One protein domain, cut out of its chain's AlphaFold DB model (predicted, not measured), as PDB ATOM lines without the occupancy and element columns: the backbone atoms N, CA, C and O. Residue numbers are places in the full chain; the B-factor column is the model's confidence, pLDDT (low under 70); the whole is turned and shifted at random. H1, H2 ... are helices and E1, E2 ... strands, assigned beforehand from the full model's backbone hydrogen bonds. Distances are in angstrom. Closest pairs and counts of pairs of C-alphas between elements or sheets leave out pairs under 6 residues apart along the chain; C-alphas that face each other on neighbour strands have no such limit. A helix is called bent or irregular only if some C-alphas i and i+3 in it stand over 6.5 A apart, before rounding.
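This is residues 375 to 462 of the 462 residues of an uncharacterized protein of Clostridium scindens (strain JCM 10418 / VPI 12708) (UniProt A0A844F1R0). A three-stranded antiparallel sheet, E1 - E2 - E3, forms one part of this domain, and a separate small hairpin, E4 and E5, is set off from it. Two very short helices, H1 and H2, follow the hairpin and lead the chain back to the sheet, and a tail, residues 452 to 462, sticks out free. The printed part has 88 residues, with five named strands and then two named helices in the order E1 E2 E3 E4 E5 H1 H2; both sheets are antiparallel. The class is mixed, helices and strands, with under half of the residues in named elements. The whole is loose, with a radius of gyration of the C-alphas of 16.0 A and spans of 50 by 41 by 28 A.

E1, residues 384 to 391, and E2, residues 394 to 402, form an antiparallel hairpin at 155 degrees; N 387 and O 398 are 2.8 A apart, within hydrogen-bond range. E2 forms a second hairpin with E3, residues 408 to 412, antiparallel at 152 degrees, with N 399 and O 411 2.8 A apart. E1, E2 and E3 make a meander, each strand the antiparallel neighbour of the one before, and E2 is the inner strand. E4, residues 421 to 424, and E5, residues 430 to 433, form a hairpin at 142 degrees, with N 423 and O 431 2.9 A apart. E3 and E4 are apart, as are E2 and E5. H1, residues 435 to 438, is not on the sheet of E1, E2 and E3; its closest C-alpha pair with E4 is Lys 435 and Val 421, 7.2 A. H2, residues 441 to 444, only grazes that sheet with its residues 442 to 444; the closest C-alphas of H2 and E2 are those of Ile 443 and Val 395, 6.7 A. H1 and H2 are close but not clearly touching, the C-alphas of Gly 436 and Trp 444 being closest at 6.7 A. Both helices are too short for an O i to N i+4 pair; of one O i to N i+3 pair in each, that of H2 is within range and that of H1 is not.

E1 begins at C-alpha 384, (120.279, 135.462, 214.798), and is 22.1 A long. E2 is 25.8 A, E3 13.4 A, E4 10.1 A and E5 9.5 A. H1 is only just irregular: C-alphas 435 and 438 are 6.6 A apart. H2, 4.8 A, ends at C-alpha 444, (113.095, 116.530, 213.529).

The C-alphas of Glu 380 and Asn 462 are the farthest apart, at 51.5 A. The printed part has no cut, and no link between named elements is long. Residues 445 to 462 hold no named element. Without residues 452 to 462 the body spans 43 by 33 by 20 A. The mean pLDDT of the printed part is 74.5; residue 380, residues 417 to 418, residue 426 and residues 450 to 462 are under 70.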
ATOM      1  N   LYS A 375     133.227 131.771 218.484       87.44
ATOM      2  CA  LYS A 375     134.026 131.710 217.245       87.44
ATOM      3  C   LYS A 375     133.160 131.599 215.984       87.44
ATOM      4  O   LYS A 375     133.687 131.663 214.877       87.44
ATOM      5  N   ILE A 376     131.847 131.432 216.148       78.69
ATOM      6  CA  ILE A 376     130.866 131.472 215.061       78.69
ATOM      7  C   ILE A 376     130.547 132.934 214.753       78.69
ATOM      8  O   ILE A 376     130.171 133.693 215.645       78.69
ATOM      9  N   LYS A 377     130.713 133.324 213.488       72.62
ATOM     10  CA  LYS A 377     130.432 134.680 213.016       72.62
ATOM     11  C   LYS A 377     129.015 134.747 212.461       72.62
ATOM     12  O   LYS A 377     128.753 134.126 211.439       72.62
ATOM     13  N   LEU A 378     128.168 135.555 213.096       75.56
ATOM     14  CA  LEU A 378     126.923 136.021 212.487       75.56
ATOM     15  C   LEU A 378     127.264 136.892 211.267       75.56
ATOM     16  O   LEU A 378     128.262 137.622 211.289       75.56
ATOM     17  N   LYS A 379     126.448 136.838 210.214       74.00
ATOM     18  CA  LYS A 379     126.543 137.808 209.111       74.00
ATOM     19  C   LYS A 379     126.150 139.199 209.627       74.00
ATOM     20  O   LYS A 379     125.350 139.294 210.551       74.00
ATOM     21  N   GLU A 380     126.720 140.264 209.055       65.06
ATOM     22  CA  GLU A 380     126.601 141.639 209.586       65.06
ATOM     23  C   GLU A 380     125.150 142.106 209.794       65.06
ATOM     24  O   GLU A 380     124.876 142.798 210.776       65.06
ATOM     25  N   ASP A 381     124.226 141.653 208.943       70.06
ATOM     26  CA  ASP A 381     122.807 142.030 208.982       70.06
ATOM     27  C   ASP A 381     121.913 141.048 209.769       70.06
ATOM     28  O   ASP A 381     120.748 141.348 210.051       70.06
ATOM     29  N   ASP A 382     122.435 139.879 210.158       74.44
ATOM     30  CA  ASP A 382     121.646 138.834 210.813       74.44
ATOM     31  C   ASP A 382     121.576 139.065 212.332       74.44
ATOM     32  O   ASP A 382     122.579 139.063 213.050       74.44
ATOM     33  N   LYS A 383     120.354 139.200 212.863       79.81
ATOM     34  CA  LYS A 383     120.117 139.277 214.319       79.81
ATOM     35  C   LYS A 383     120.250 137.919 215.019       79.81
ATOM     36  O   LYS A 383     120.405 137.875 216.242       79.81
ATOM     37  N   SER A 384     120.181 136.821 214.267       84.50
ATOM     38  CA  SER A 384     120.279 135.462 214.798       84.50
ATOM     39  C   SER A 384     120.670 134.428 213.743       84.50
ATOM     40  O   SER A 384     120.278 134.568 212.590       84.50
ATOM     41  N   GLU A 385     121.323 133.341 214.157       87.75
ATOM     42  CA  GLU A 385     121.687 132.205 213.300       87.75
ATOM     43  C   GLU A 385     121.433 130.860 214.000       87.75
ATOM     44  O   GLU A 385     121.560 130.732 215.221       87.75
ATOM     45  N   TRP A 386     121.074 129.842 213.214       87.06
ATOM     46  CA  TRP A 386     120.877 128.474 213.691       87.06
ATOM     47  C   TRP A 386     122.167 127.662 213.630       87.06
ATOM     48  O   TRP A 386     122.816 127.578 212.590       87.06
ATOM     49  N   TYR A 387     122.473 126.966 214.721       90.62
ATOM     50  CA  TYR A 387     123.564 126.008 214.804       90.62
ATOM     51  C   TYR A 387     123.059 124.663 215.331       90.62
ATOM     52  O   TYR A 387     122.699 124.524 216.497       90.62
ATOM     53  N   ASN A 388     123.053 123.644 214.476       91.44
ATOM     54  CA  ASN A 388     122.658 122.292 214.864       91.44
ATOM     55  C   ASN A 388     123.866 121.551 215.442       91.44
ATOM     56  O   ASN A 388     124.697 121.027 214.694       91.44
ATOM     57  N   TRP A 389     123.969 121.516 216.772       94.56
ATOM     58  CA  TRP A 389     124.983 120.719 217.450       94.56
ATOM     59  C   TRP A 389     124.539 119.256 217.489       94.56
ATOM     60  O   TRP A 389     123.421 118.952 217.898       94.56
ATOM     61  N   TRP A 390     125.400 118.354 217.026       92.62
ATOM     62  CA  TRP A 390     125.130 116.920 217.020       92.62
ATOM     63  C   TRP A 390     125.836 116.269 218.203       92.62
ATOM     64  O   TRP A 390     127.029 116.495 218.389       92.62
ATOM     65  N   TRP A 391     125.109 115.464 218.971       92.44
ATOM     66  CA  TRP A 391     125.625 114.720 220.116       92.44
ATOM     67  C   TRP A 391     124.882 113.393 220.243       92.44
ATOM     68  O   TRP A 391     123.654 113.401 220.258       92.44
ATOM     69  N   ASP A 392     125.608 112.276 220.325       86.75
ATOM     70  CA  ASP A 392     125.031 110.935 220.519       86.75
ATOM     71  C   ASP A 392     123.895 110.604 219.525       86.75
ATOM     72  O   ASP A 392     122.767 110.271 219.881       86.75
ATOM     73  N   GLU A 393     124.170 110.836 218.237       87.06
ATOM     74  CA  GLU A 393     123.213 110.738 217.120       87.06
ATOM     75  C   GLU A 393     121.972 111.642 217.206       87.06
ATOM     76  O   GLU A 393     121.097 111.574 216.334       87.06
ATOM     77  N   LYS A 394     121.885 112.508 218.214       89.88
ATOM     78  CA  LYS A 394     120.819 113.488 218.381       89.88
ATOM     79  C   LYS A 394     121.262 114.872 217.935       89.88
ATOM     80  O   LYS A 394     122.441 115.218 217.948       89.88
ATOM     81  N   VAL A 395     120.282 115.682 217.557       91.75
ATOM     82  CA  VAL A 395     120.453 117.096 217.231       91.75
ATOM     83  C   VAL A 395     119.950 117.933 218.385       91.75
ATOM     84  O   VAL A 395     118.804 117.787 218.814       91.75
ATOM     85  N   ILE A 396     120.796 118.856 218.827       92.56
ATOM     86  CA  ILE A 396     120.492 119.926 219.760       92.56
ATOM     87  C   ILE A 396     120.523 121.235 218.956       92.56
ATOM     88  O   ILE A 396     121.603 121.749 218.650       92.56
ATOM     89  N   PRO A 397     119.355 121.781 218.568       91.94
ATOM     90  CA  PRO A 397     119.299 123.043 217.844       91.94
ATOM     91  C   PRO A 397     119.624 124.209 218.776       91.94
ATOM     92  O   PRO A 397     118.892 124.490 219.733       91.94
ATOM     93  N   LEU A 398     120.719 124.897 218.478       92.00
ATOM     94  CA  LEU A 398     121.143 126.106 219.164       92.00
ATOM     95  C   LEU A 398     120.779 127.317 218.306       92.00
ATOM     96  O   LEU A 398     121.074 127.360 217.113       92.00
ATOM     97  N   LEU A 399     120.144 128.306 218.920       90.00
ATOM     98  CA  LEU A 399     119.881 129.605 218.326       90.00
ATOM     99  C   LEU A 399     120.886 130.606 218.900       90.00
ATOM    100  O   LEU A 399     120.901 130.860 220.105       90.00
ATOM    101  N   ILE A 400     121.734 131.155 218.040       90.19
ATOM    102  CA  ILE A 400     122.711 132.186 218.388       90.19
ATOM    103  C   ILE A 400     122.051 133.531 218.104       90.19
ATOM    104  O   ILE A 400     121.688 133.788 216.963       90.19
ATOM    105  N   VAL A 401     121.863 134.376 219.115       88.31
ATOM    106  CA  VAL A 401     121.128 135.648 218.991       88.31
ATOM    107  C   VAL A 401     121.981 136.800 219.485       88.31
ATOM    108  O   VAL A 401     122.635 136.690 220.520       88.31
ATOM    109  N   LYS A 402     121.943 137.921 218.768       86.06
ATOM    110  CA  LYS A 402     122.503 139.191 219.224       86.06
ATOM    111  C   LYS A 402     121.424 139.968 219.979       86.06
ATOM    112  O   LYS A 402     120.371 140.255 219.414       86.06
ATOM    113  N   ASP A 403     121.659 140.265 221.253       81.00
ATOM    114  CA  ASP A 403     120.731 141.074 222.045       81.00
ATOM    115  C   ASP A 403     120.800 142.569 221.687       81.00
ATOM    116  O   ASP A 403     121.610 142.997 220.859       81.00
ATOM    117  N   GLU A 404     119.925 143.371 222.301       79.06
ATOM    118  CA  GLU A 404     119.802 144.817 222.046       79.06
ATOM    119  C   GLU A 404     121.099 145.593 222.326       79.06
ATOM    120  O   GLU A 404     121.352 146.617 221.696       79.06
ATOM    121  N   ASN A 405     121.959 145.071 223.207       80.12
ATOM    122  CA  ASN A 405     123.263 145.652 223.537       80.12
ATOM    123  C   ASN A 405     124.394 145.101 222.654       80.12
ATOM    124  O   ASN A 405     125.569 145.396 222.873       80.12
ATOM    125  N   GLY A 406     124.061 144.273 221.664       77.38
ATOM    126  CA  GLY A 406     125.012 143.666 220.749       77.38
ATOM    127  C   GLY A 406     125.738 142.436 221.296       77.38
ATOM    128  O   GLY A 406     126.648 141.940 220.627       77.38
ATOM    129  N   LYS A 407     125.357 141.920 222.472       84.12
ATOM    130  CA  LYS A 407     125.978 140.745 223.091       84.12
ATOM    131  C   LYS A 407     125.369 139.457 222.531       84.12
ATOM    132  O   LYS A 407     124.160 139.337 222.355       84.12
ATOM    133  N   ILE A 408     126.228 138.473 222.255       87.00
ATOM    134  CA  ILE A 408     125.823 137.185 221.679       87.00
ATOM    135  C   ILE A 408     125.376 136.218 222.779       87.00
ATOM    136  O   ILE A 408     126.162 135.844 223.659       87.00
ATOM    137  N   GLN A 409     124.142 135.739 222.674       88.44
ATOM    138  CA  GLN A 409     123.554 134.703 223.517       88.44
ATOM    139  C   GLN A 409     123.396 133.399 222.731       88.44
ATOM    140  O   GLN A 409     123.039 133.422 221.555       88.44
ATOM    141  N   ILE A 410     123.635 132.266 223.390       90.50
ATOM    142  CA  ILE A 410     123.372 130.939 222.830       90.50
ATOM    143  C   ILE A 410     122.161 130.372 223.549       90.50
ATOM    144  O   ILE A 410     122.115 130.297 224.775       90.50
ATOM    145  N   VAL A 411     121.156 129.982 222.778       89.12
ATOM    146  CA  VAL A 411     119.895 129.475 223.300       89.12
ATOM    147  C   VAL A 411     119.688 128.062 222.797       89.12
ATOM    148  O   VAL A 411     119.554 127.834 221.600       89.12
ATOM    149  N   ASN A 412     119.589 127.106 223.715       90.38
ATOM    150  CA  ASN A 412     119.034 125.802 223.387       90.38
ATOM    151  C   ASN A 412     117.543 125.958 223.090       90.38
ATOM    152  O   ASN A 412     116.735 126.189 223.994       90.38
ATOM    153  N   TRP A 413     117.188 125.862 221.811       88.19
ATOM    154  CA  TRP A 413     115.858 126.218 221.341       88.19
ATOM    155  C   TRP A 413     114.769 125.360 221.972       88.19
ATOM    156  O   TRP A 413     113.742 125.879 222.406       88.19
ATOM    157  N   ILE A 414     115.002 124.051 222.057       83.62
ATOM    158  CA  ILE A 414     114.031 123.113 222.622       83.62
ATOM    159  C   ILE A 414     113.922 123.325 224.136       83.62
ATOM    160  O   ILE A 414     112.806 123.438 224.643       83.62
ATOM    161  N   GLY A 415     115.058 123.473 224.824       74.00
ATOM    162  CA  GLY A 415     115.118 123.462 226.285       74.00
ATOM    163  C   GLY A 415     114.758 124.767 226.996       74.00
ATOM    164  O   GLY A 415     114.211 124.734 228.093       74.00
ATOM    165  N   LYS A 416     115.010 125.932 226.389       72.25
ATOM    166  CA  LYS A 416     114.824 127.217 227.085       72.25
ATOM    167  C   LYS A 416     113.382 127.721 227.005       72.25
ATOM    168  O   LYS A 416     112.868 127.966 225.911       72.25
ATOM    169  N   GLU A 417     112.720 127.924 228.138       65.00
ATOM    170  CA  GLU A 417     111.413 128.593 228.182       65.00
ATOM    171  C   GLU A 417     111.519 130.073 227.753       65.00
ATOM    172  O   GLU A 417     112.569 130.699 227.877       65.00
ATOM    173  N   GLY A 418     110.444 130.630 227.186       64.81
ATOM    174  CA  GLY A 418     110.364 132.052 226.804       64.81
ATOM    175  C   GLY A 418     110.612 132.381 225.326       64.81
ATOM    176  O   GLY A 418     110.077 133.373 224.843       64.81
ATOM    177  N   TYR A 419     111.314 131.534 224.565       71.44
ATOM    178  CA  TYR A 419     111.411 131.700 223.107       71.44
ATOM    179  C   TYR A 419     110.262 130.974 222.389       71.44
ATOM    180  O   TYR A 419     109.927 129.821 222.695       71.44
ATOM    181  N   ALA A 420     109.635 131.661 221.436       72.94
ATOM    182  CA  ALA A 420     108.503 131.166 220.665       72.94
ATOM    183  C   ALA A 420     108.505 131.776 219.261       72.94
ATOM    184  O   ALA A 420     108.910 132.920 219.083       72.94
ATOM    185  N   VAL A 421     108.022 131.013 218.281       74.25
ATOM    186  CA  VAL A 421     107.659 131.558 216.970       74.25
ATOM    187  C   VAL A 421     106.149 131.662 216.911       74.25
ATOM    188  O   VAL A 421     105.445 130.754 217.361       74.25
ATOM    189  N   PHE A 422     105.664 132.767 216.362       77.81
ATOM    190  CA  PHE A 422     104.253 133.000 216.110       77.81
ATOM    191  C   PHE A 422     104.013 133.043 214.605       77.81
ATOM    192  O   PHE A 422     104.871 133.479 213.841       77.81
ATOM    193  N   THR A 423     102.850 132.567 214.183       77.25
ATOM    194  CA  THR A 423     102.321 132.792 212.838       77.25
ATOM    195  C   THR A 423     101.108 133.702 212.947       77.25
ATOM    196  O   THR A 423     100.338 133.584 213.902       77.25
ATOM    197  N   GLU A 424     100.959 134.619 212.000       76.81
ATOM    198  CA  GLU A 424      99.829 135.538 211.926       76.81
ATOM    199  C   GLU A 424      98.832 135.019 210.889       76.81
ATOM    200  O   GLU A 424      99.205 134.685 209.762       76.81
ATOM    201  N   ARG A 425      97.568 134.883 211.292       72.94
ATOM    202  CA  ARG A 425      96.473 134.518 210.383       72.94
ATOM    203  C   ARG A 425      96.039 135.740 209.576       72.94
ATOM    204  O   ARG A 425      96.262 136.868 209.998       72.94
ATOM    205  N   GLU A 426      95.322 135.526 208.473       67.19
ATOM    206  CA  GLU A 426      94.729 136.610 207.660       67.19
ATOM    207  C   GLU A 426      93.820 137.561 208.472       67.19
ATOM    208  O   GLU A 426      93.577 138.691 208.063       67.19
ATOM    209  N   THR A 427      93.349 137.123 209.645       71.25
ATOM    210  CA  THR A 427      92.546 137.900 210.601       71.25
ATOM    211  C   THR A 427      93.365 138.771 211.568       71.25
ATOM    212  O   THR A 427      92.771 139.478 212.378       71.25
ATOM    213  N   GLY A 428      94.702 138.713 211.528       73.94
ATOM    214  CA  GLY A 428      95.612 139.401 212.460       73.94
ATOM    215  C   GLY A 428      95.842 138.671 213.793       73.94
ATOM    216  O   GLY A 428      96.606 139.131 214.638       73.94
ATOM    217  N   GLU A 429      95.205 137.517 214.014       76.56
ATOM    218  CA  GLU A 429      95.434 136.709 215.217       76.56
ATOM    219  C   GLU A 429      96.771 135.959 215.143       76.56
ATOM    220  O   GLU A 429      97.043 135.231 214.181       76.56
ATOM    221  N   GLN A 430      97.584 136.075 216.197       81.19
ATOM    222  CA  GLN A 430      98.856 135.365 216.317       81.19
ATOM    223  C   GLN A 430      98.689 134.028 217.045       81.19
ATOM    224  O   GLN A 430      98.188 133.959 218.165       81.19
ATOM    225  N   SER A 431      99.156 132.944 216.426       77.00
ATOM    226  CA  SER A 431      99.191 131.604 217.021       77.00
ATOM    227  C   SER A 431     100.629 131.171 217.290       77.00
ATOM    228  O   SER A 431     101.478 131.243 216.400       77.00
ATOM    229  N   ARG A 432     100.913 130.684 218.505       80.12
ATOM    230  CA  ARG A 432     102.227 130.128 218.860       80.12
ATOM    231  C   ARG A 432     102.449 128.796 218.146       80.12
ATOM    232  O   ARG A 432     101.647 127.876 218.289       80.12
ATOM    233  N   LEU A 433     103.563 128.671 217.436       78.19
ATOM    234  CA  LEU A 433     103.969 127.426 216.793       78.19
ATOM    235  C   LEU A 433     104.711 126.505 217.779       78.19
ATOM    236  O   LEU A 433     105.521 126.982 218.585       78.19
ATOM    237  N   PRO A 434     104.498 125.178 217.699       78.06
ATOM    238  CA  PRO A 434     105.353 124.207 218.366       78.06
ATOM    239  C   PRO A 434     106.813 124.399 217.949       78.06
ATOM    240  O   PRO A 434     107.128 124.459 216.762       78.06
ATOM    241  N   LYS A 435     107.729 124.433 218.920       78.50
ATOM    242  CA  LYS A 435     109.163 124.679 218.683       78.50
ATOM    243  C   LYS A 435     109.793 123.747 217.640       78.50
ATOM    244  O   LYS A 435     110.707 124.165 216.937       78.50
ATOM    245  N   GLY A 436     109.312 122.509 217.536       75.19
ATOM    246  CA  GLY A 436     109.809 121.519 216.581       75.19
ATOM    247  C   GLY A 436     109.397 121.761 215.122       75.19
ATOM    248  O   GLY A 436     110.066 121.244 214.235       75.19
ATOM    249  N   MET A 437     108.347 122.550 214.849       76.88
ATOM    250  CA  MET A 437     107.832 122.762 213.480       76.88
ATOM    251  C   MET A 437     108.802 123.515 212.557       76.88
ATOM    252  O   MET A 437     108.616 123.507 211.346       76.88
ATOM    253  N   LEU A 438     109.832 124.160 213.109       77.44
ATOM    254  CA  LEU A 438     110.813 124.934 212.344       77.44
ATOM    255  C   LEU A 438     111.873 124.066 211.657       77.44
ATOM    256  O   LEU A 438     112.648 124.571 210.846       77.44
ATOM    257  N   PHE A 439     111.940 122.776 211.990       82.12
ATOM    258  CA  PHE A 439     112.985 121.885 211.502       82.12
ATOM    259  C   PHE A 439     112.478 120.988 210.378       82.12
ATOM    260  O   PHE A 439     111.350 120.496 210.403       82.12
ATOM    261  N   LYS A 440     113.349 120.740 209.395       84.69
ATOM    262  CA  LYS A 440     113.114 119.719 208.370       84.69
ATOM    263  C   LYS A 440     112.999 118.337 209.022       84.69
ATOM    264  O   LYS A 440     113.540 118.103 210.103       84.69
ATOM    265  N   ARG A 441     112.302 117.420 208.345       82.38
ATOM    266  CA  ARG A 441     111.976 116.081 208.857       82.38
ATOM    267  C   ARG A 441     113.203 115.293 209.336       82.38
ATOM    268  O   ARG A 441     113.137 114.671 210.387       82.38
ATOM    269  N   ASP A 442     114.311 115.366 208.608       82.56
ATOM    270  CA  ASP A 442     115.583 114.709 208.932       82.56
ATOM    271  C   ASP A 442     116.190 115.191 210.260       82.56
ATOM    272  O   ASP A 442     116.695 114.390 211.045       82.56
ATOM    273  N   ILE A 443     116.095 116.493 210.549       84.00
ATOM    274  CA  ILE A 443     116.501 117.056 211.843       84.00
ATOM    275  C   ILE A 443     115.480 116.703 212.921       84.00
ATOM    276  O   ILE A 443     115.863 116.327 214.026       84.00
ATOM    277  N   TRP A 444     114.188 116.794 212.599       82.38
ATOM    278  CA  TRP A 444     113.095 116.530 213.529       82.38
ATOM    279  C   TRP A 444     113.141 115.104 214.097       82.38
ATOM    280  O   TRP A 444     113.050 114.929 215.308       82.38
ATOM    281  N   GLU A 445     113.383 114.098 213.249       84.75
ATOM    282  CA  GLU A 445     113.524 112.685 213.642       84.75
ATOM    283  C   GLU A 445     114.734 112.430 214.562       84.75
ATOM    284  O   GLU A 445     114.775 111.440 215.297       84.75
ATOM    285  N   LYS A 446     115.718 113.333 214.547       88.38
ATOM    286  CA  LYS A 446     116.933 113.253 215.361       88.38
ATOM    287  C   LYS A 446     116.948 114.243 216.527       88.38
ATOM    288  O   LYS A 446     117.920 114.241 217.276       88.38
ATOM    289  N   LEU A 447     115.907 115.051 216.741       85.44
ATOM    290  CA  LEU A 447     115.857 115.974 217.881       85.44
ATOM    291  C   LEU A 447     116.023 115.222 219.207       85.44
ATOM    292  O   LEU A 447     115.446 114.152 219.425       85.44
ATOM    293  N   TYR A 448     116.823 115.792 220.103       84.12
ATOM    294  CA  TYR A 448     116.975 115.258 221.452       84.12
ATOM    295  C   TYR A 448     115.686 115.453 222.277       84.12
ATOM    296  O   TYR A 448     114.960 116.440 222.123       84.12
ATOM    297  N   CYS A 449     115.392 114.510 223.175       70.25
ATOM    298  CA  CYS A 449     114.232 114.594 224.062       70.25
ATOM    299  C   CYS A 449     114.588 115.386 225.328       70.25
ATOM    300  O   CYS A 449     115.240 114.864 226.226       70.25
ATOM    301  N   PHE A 450     114.119 116.632 225.433       57.28
ATOM    302  CA  PHE A 450     114.354 117.485 226.611       57.28
ATOM    303  C   PHE A 450     113.600 117.018 227.881       57.28
ATOM    304  O   PHE A 450     113.993 117.338 228.996       57.28
ATOM    305  N   LEU A 451     112.531 116.224 227.737       46.66
ATOM    306  CA  LEU A 451     111.562 115.929 228.807       46.66
ATOM    307  C   LEU A 451     111.937 114.812 229.801       46.66
ATOM    308  O   LEU A 451     111.140 114.513 230.685       46.66
ATOM    309  N   GLN A 452     113.118 114.195 229.724       39.25
ATOM    310  CA  GLN A 452     113.401 113.005 230.544       39.25
ATOM    311  C   GLN A 452     114.025 113.254 231.929       39.25
ATOM    312  O   GLN A 452     114.309 112.286 232.626       39.25
ATOM    313  N   ARG A 453     114.223 114.507 232.379       41.19
ATOM    314  CA  ARG A 453     114.915 114.771 233.666       41.19
ATOM    315  C   ARG A 453     114.273 115.750 234.654       41.19
ATOM    316  O   ARG A 453     114.860 115.991 235.701       41.19
ATOM    317  N   GLN A 454     113.053 116.232 234.406       31.50
ATOM    318  CA  GLN A 454     112.230 116.852 235.467       31.50
ATOM    319  C   GLN A 454     111.081 115.961 235.966       31.50
ATOM    320  O   GLN A 454     110.432 116.294 236.952       31.50
ATOM    321  N   ILE A 455     110.848 114.796 235.356       31.34
ATOM    322  CA  ILE A 455     109.771 113.887 235.767       31.34
ATOM    323  C   ILE A 455     110.333 112.830 236.721       31.34
ATOM    324  O   ILE A 455     110.492 111.664 236.376       31.34
ATOM    325  N   GLY A 456     110.638 113.276 237.938       31.67
ATOM    326  CA  GLY A 456     110.659 112.414 239.119       31.67
ATOM    327  C   GLY A 456     109.271 112.225 239.747       31.67
ATOM    328  O   GLY A 456     109.138 111.392 240.633       31.67
ATOM    329  N   GLU A 457     108.228 112.948 239.303       31.61
ATOM    330  CA  GLU A 457     106.938 112.969 240.026       31.61
ATOM    331  C   GLU A 457     105.647 112.868 239.189       31.61
ATOM    332  O   GLU A 457     104.573 112.808 239.773       31.61
ATOM    333  N   CYS A 458     105.676 112.749 237.857       26.28
ATOM    334  CA  CYS A 458     104.428 112.767 237.063       26.28
ATOM    335  C   CYS A 458     104.293 111.654 236.011       26.28
ATOM    336  O   CYS A 458     103.793 111.886 234.918       26.28
ATOM    337  N   CYS A 459     104.673 110.421 236.355       26.44
ATOM    338  CA  CYS A 459     104.225 109.223 235.629       26.44
ATOM    339  C   CYS A 459     103.519 108.238 236.573       26.44
ATOM    340  O   CYS A 459     103.937 107.100 236.764       26.44
ATOM    341  N   LYS A 460     102.413 108.701 237.160       28.05
ATOM    342  CA  LYS A 460     101.257 107.873 237.523       28.05
ATOM    343  C   LYS A 460     100.008 108.651 237.137       28.05
ATOM    344  O   LYS A 460      99.442 109.327 237.979       28.05
ATOM    345  N   MET A 461      99.638 108.597 235.864       29.89
ATOM    346  CA  MET A 461      98.261 108.762 235.390       29.89
ATOM    347  C   MET A 461      98.228 108.386 233.907       29.89
ATOM    348  O   MET A 461      98.463 109.211 233.028       29.89
ATOM    349  N   ASN A 462      98.060 107.088 233.665       29.27
ATOM    350  CA  ASN A 462      97.011 106.518 232.819       29.27
ATOM    351  C   ASN A 462      96.993 105.006 233.024       29.27
ATOM    352  O   ASN A 462      98.066 104.384 232.851       29.27
TER     353      ASN A 462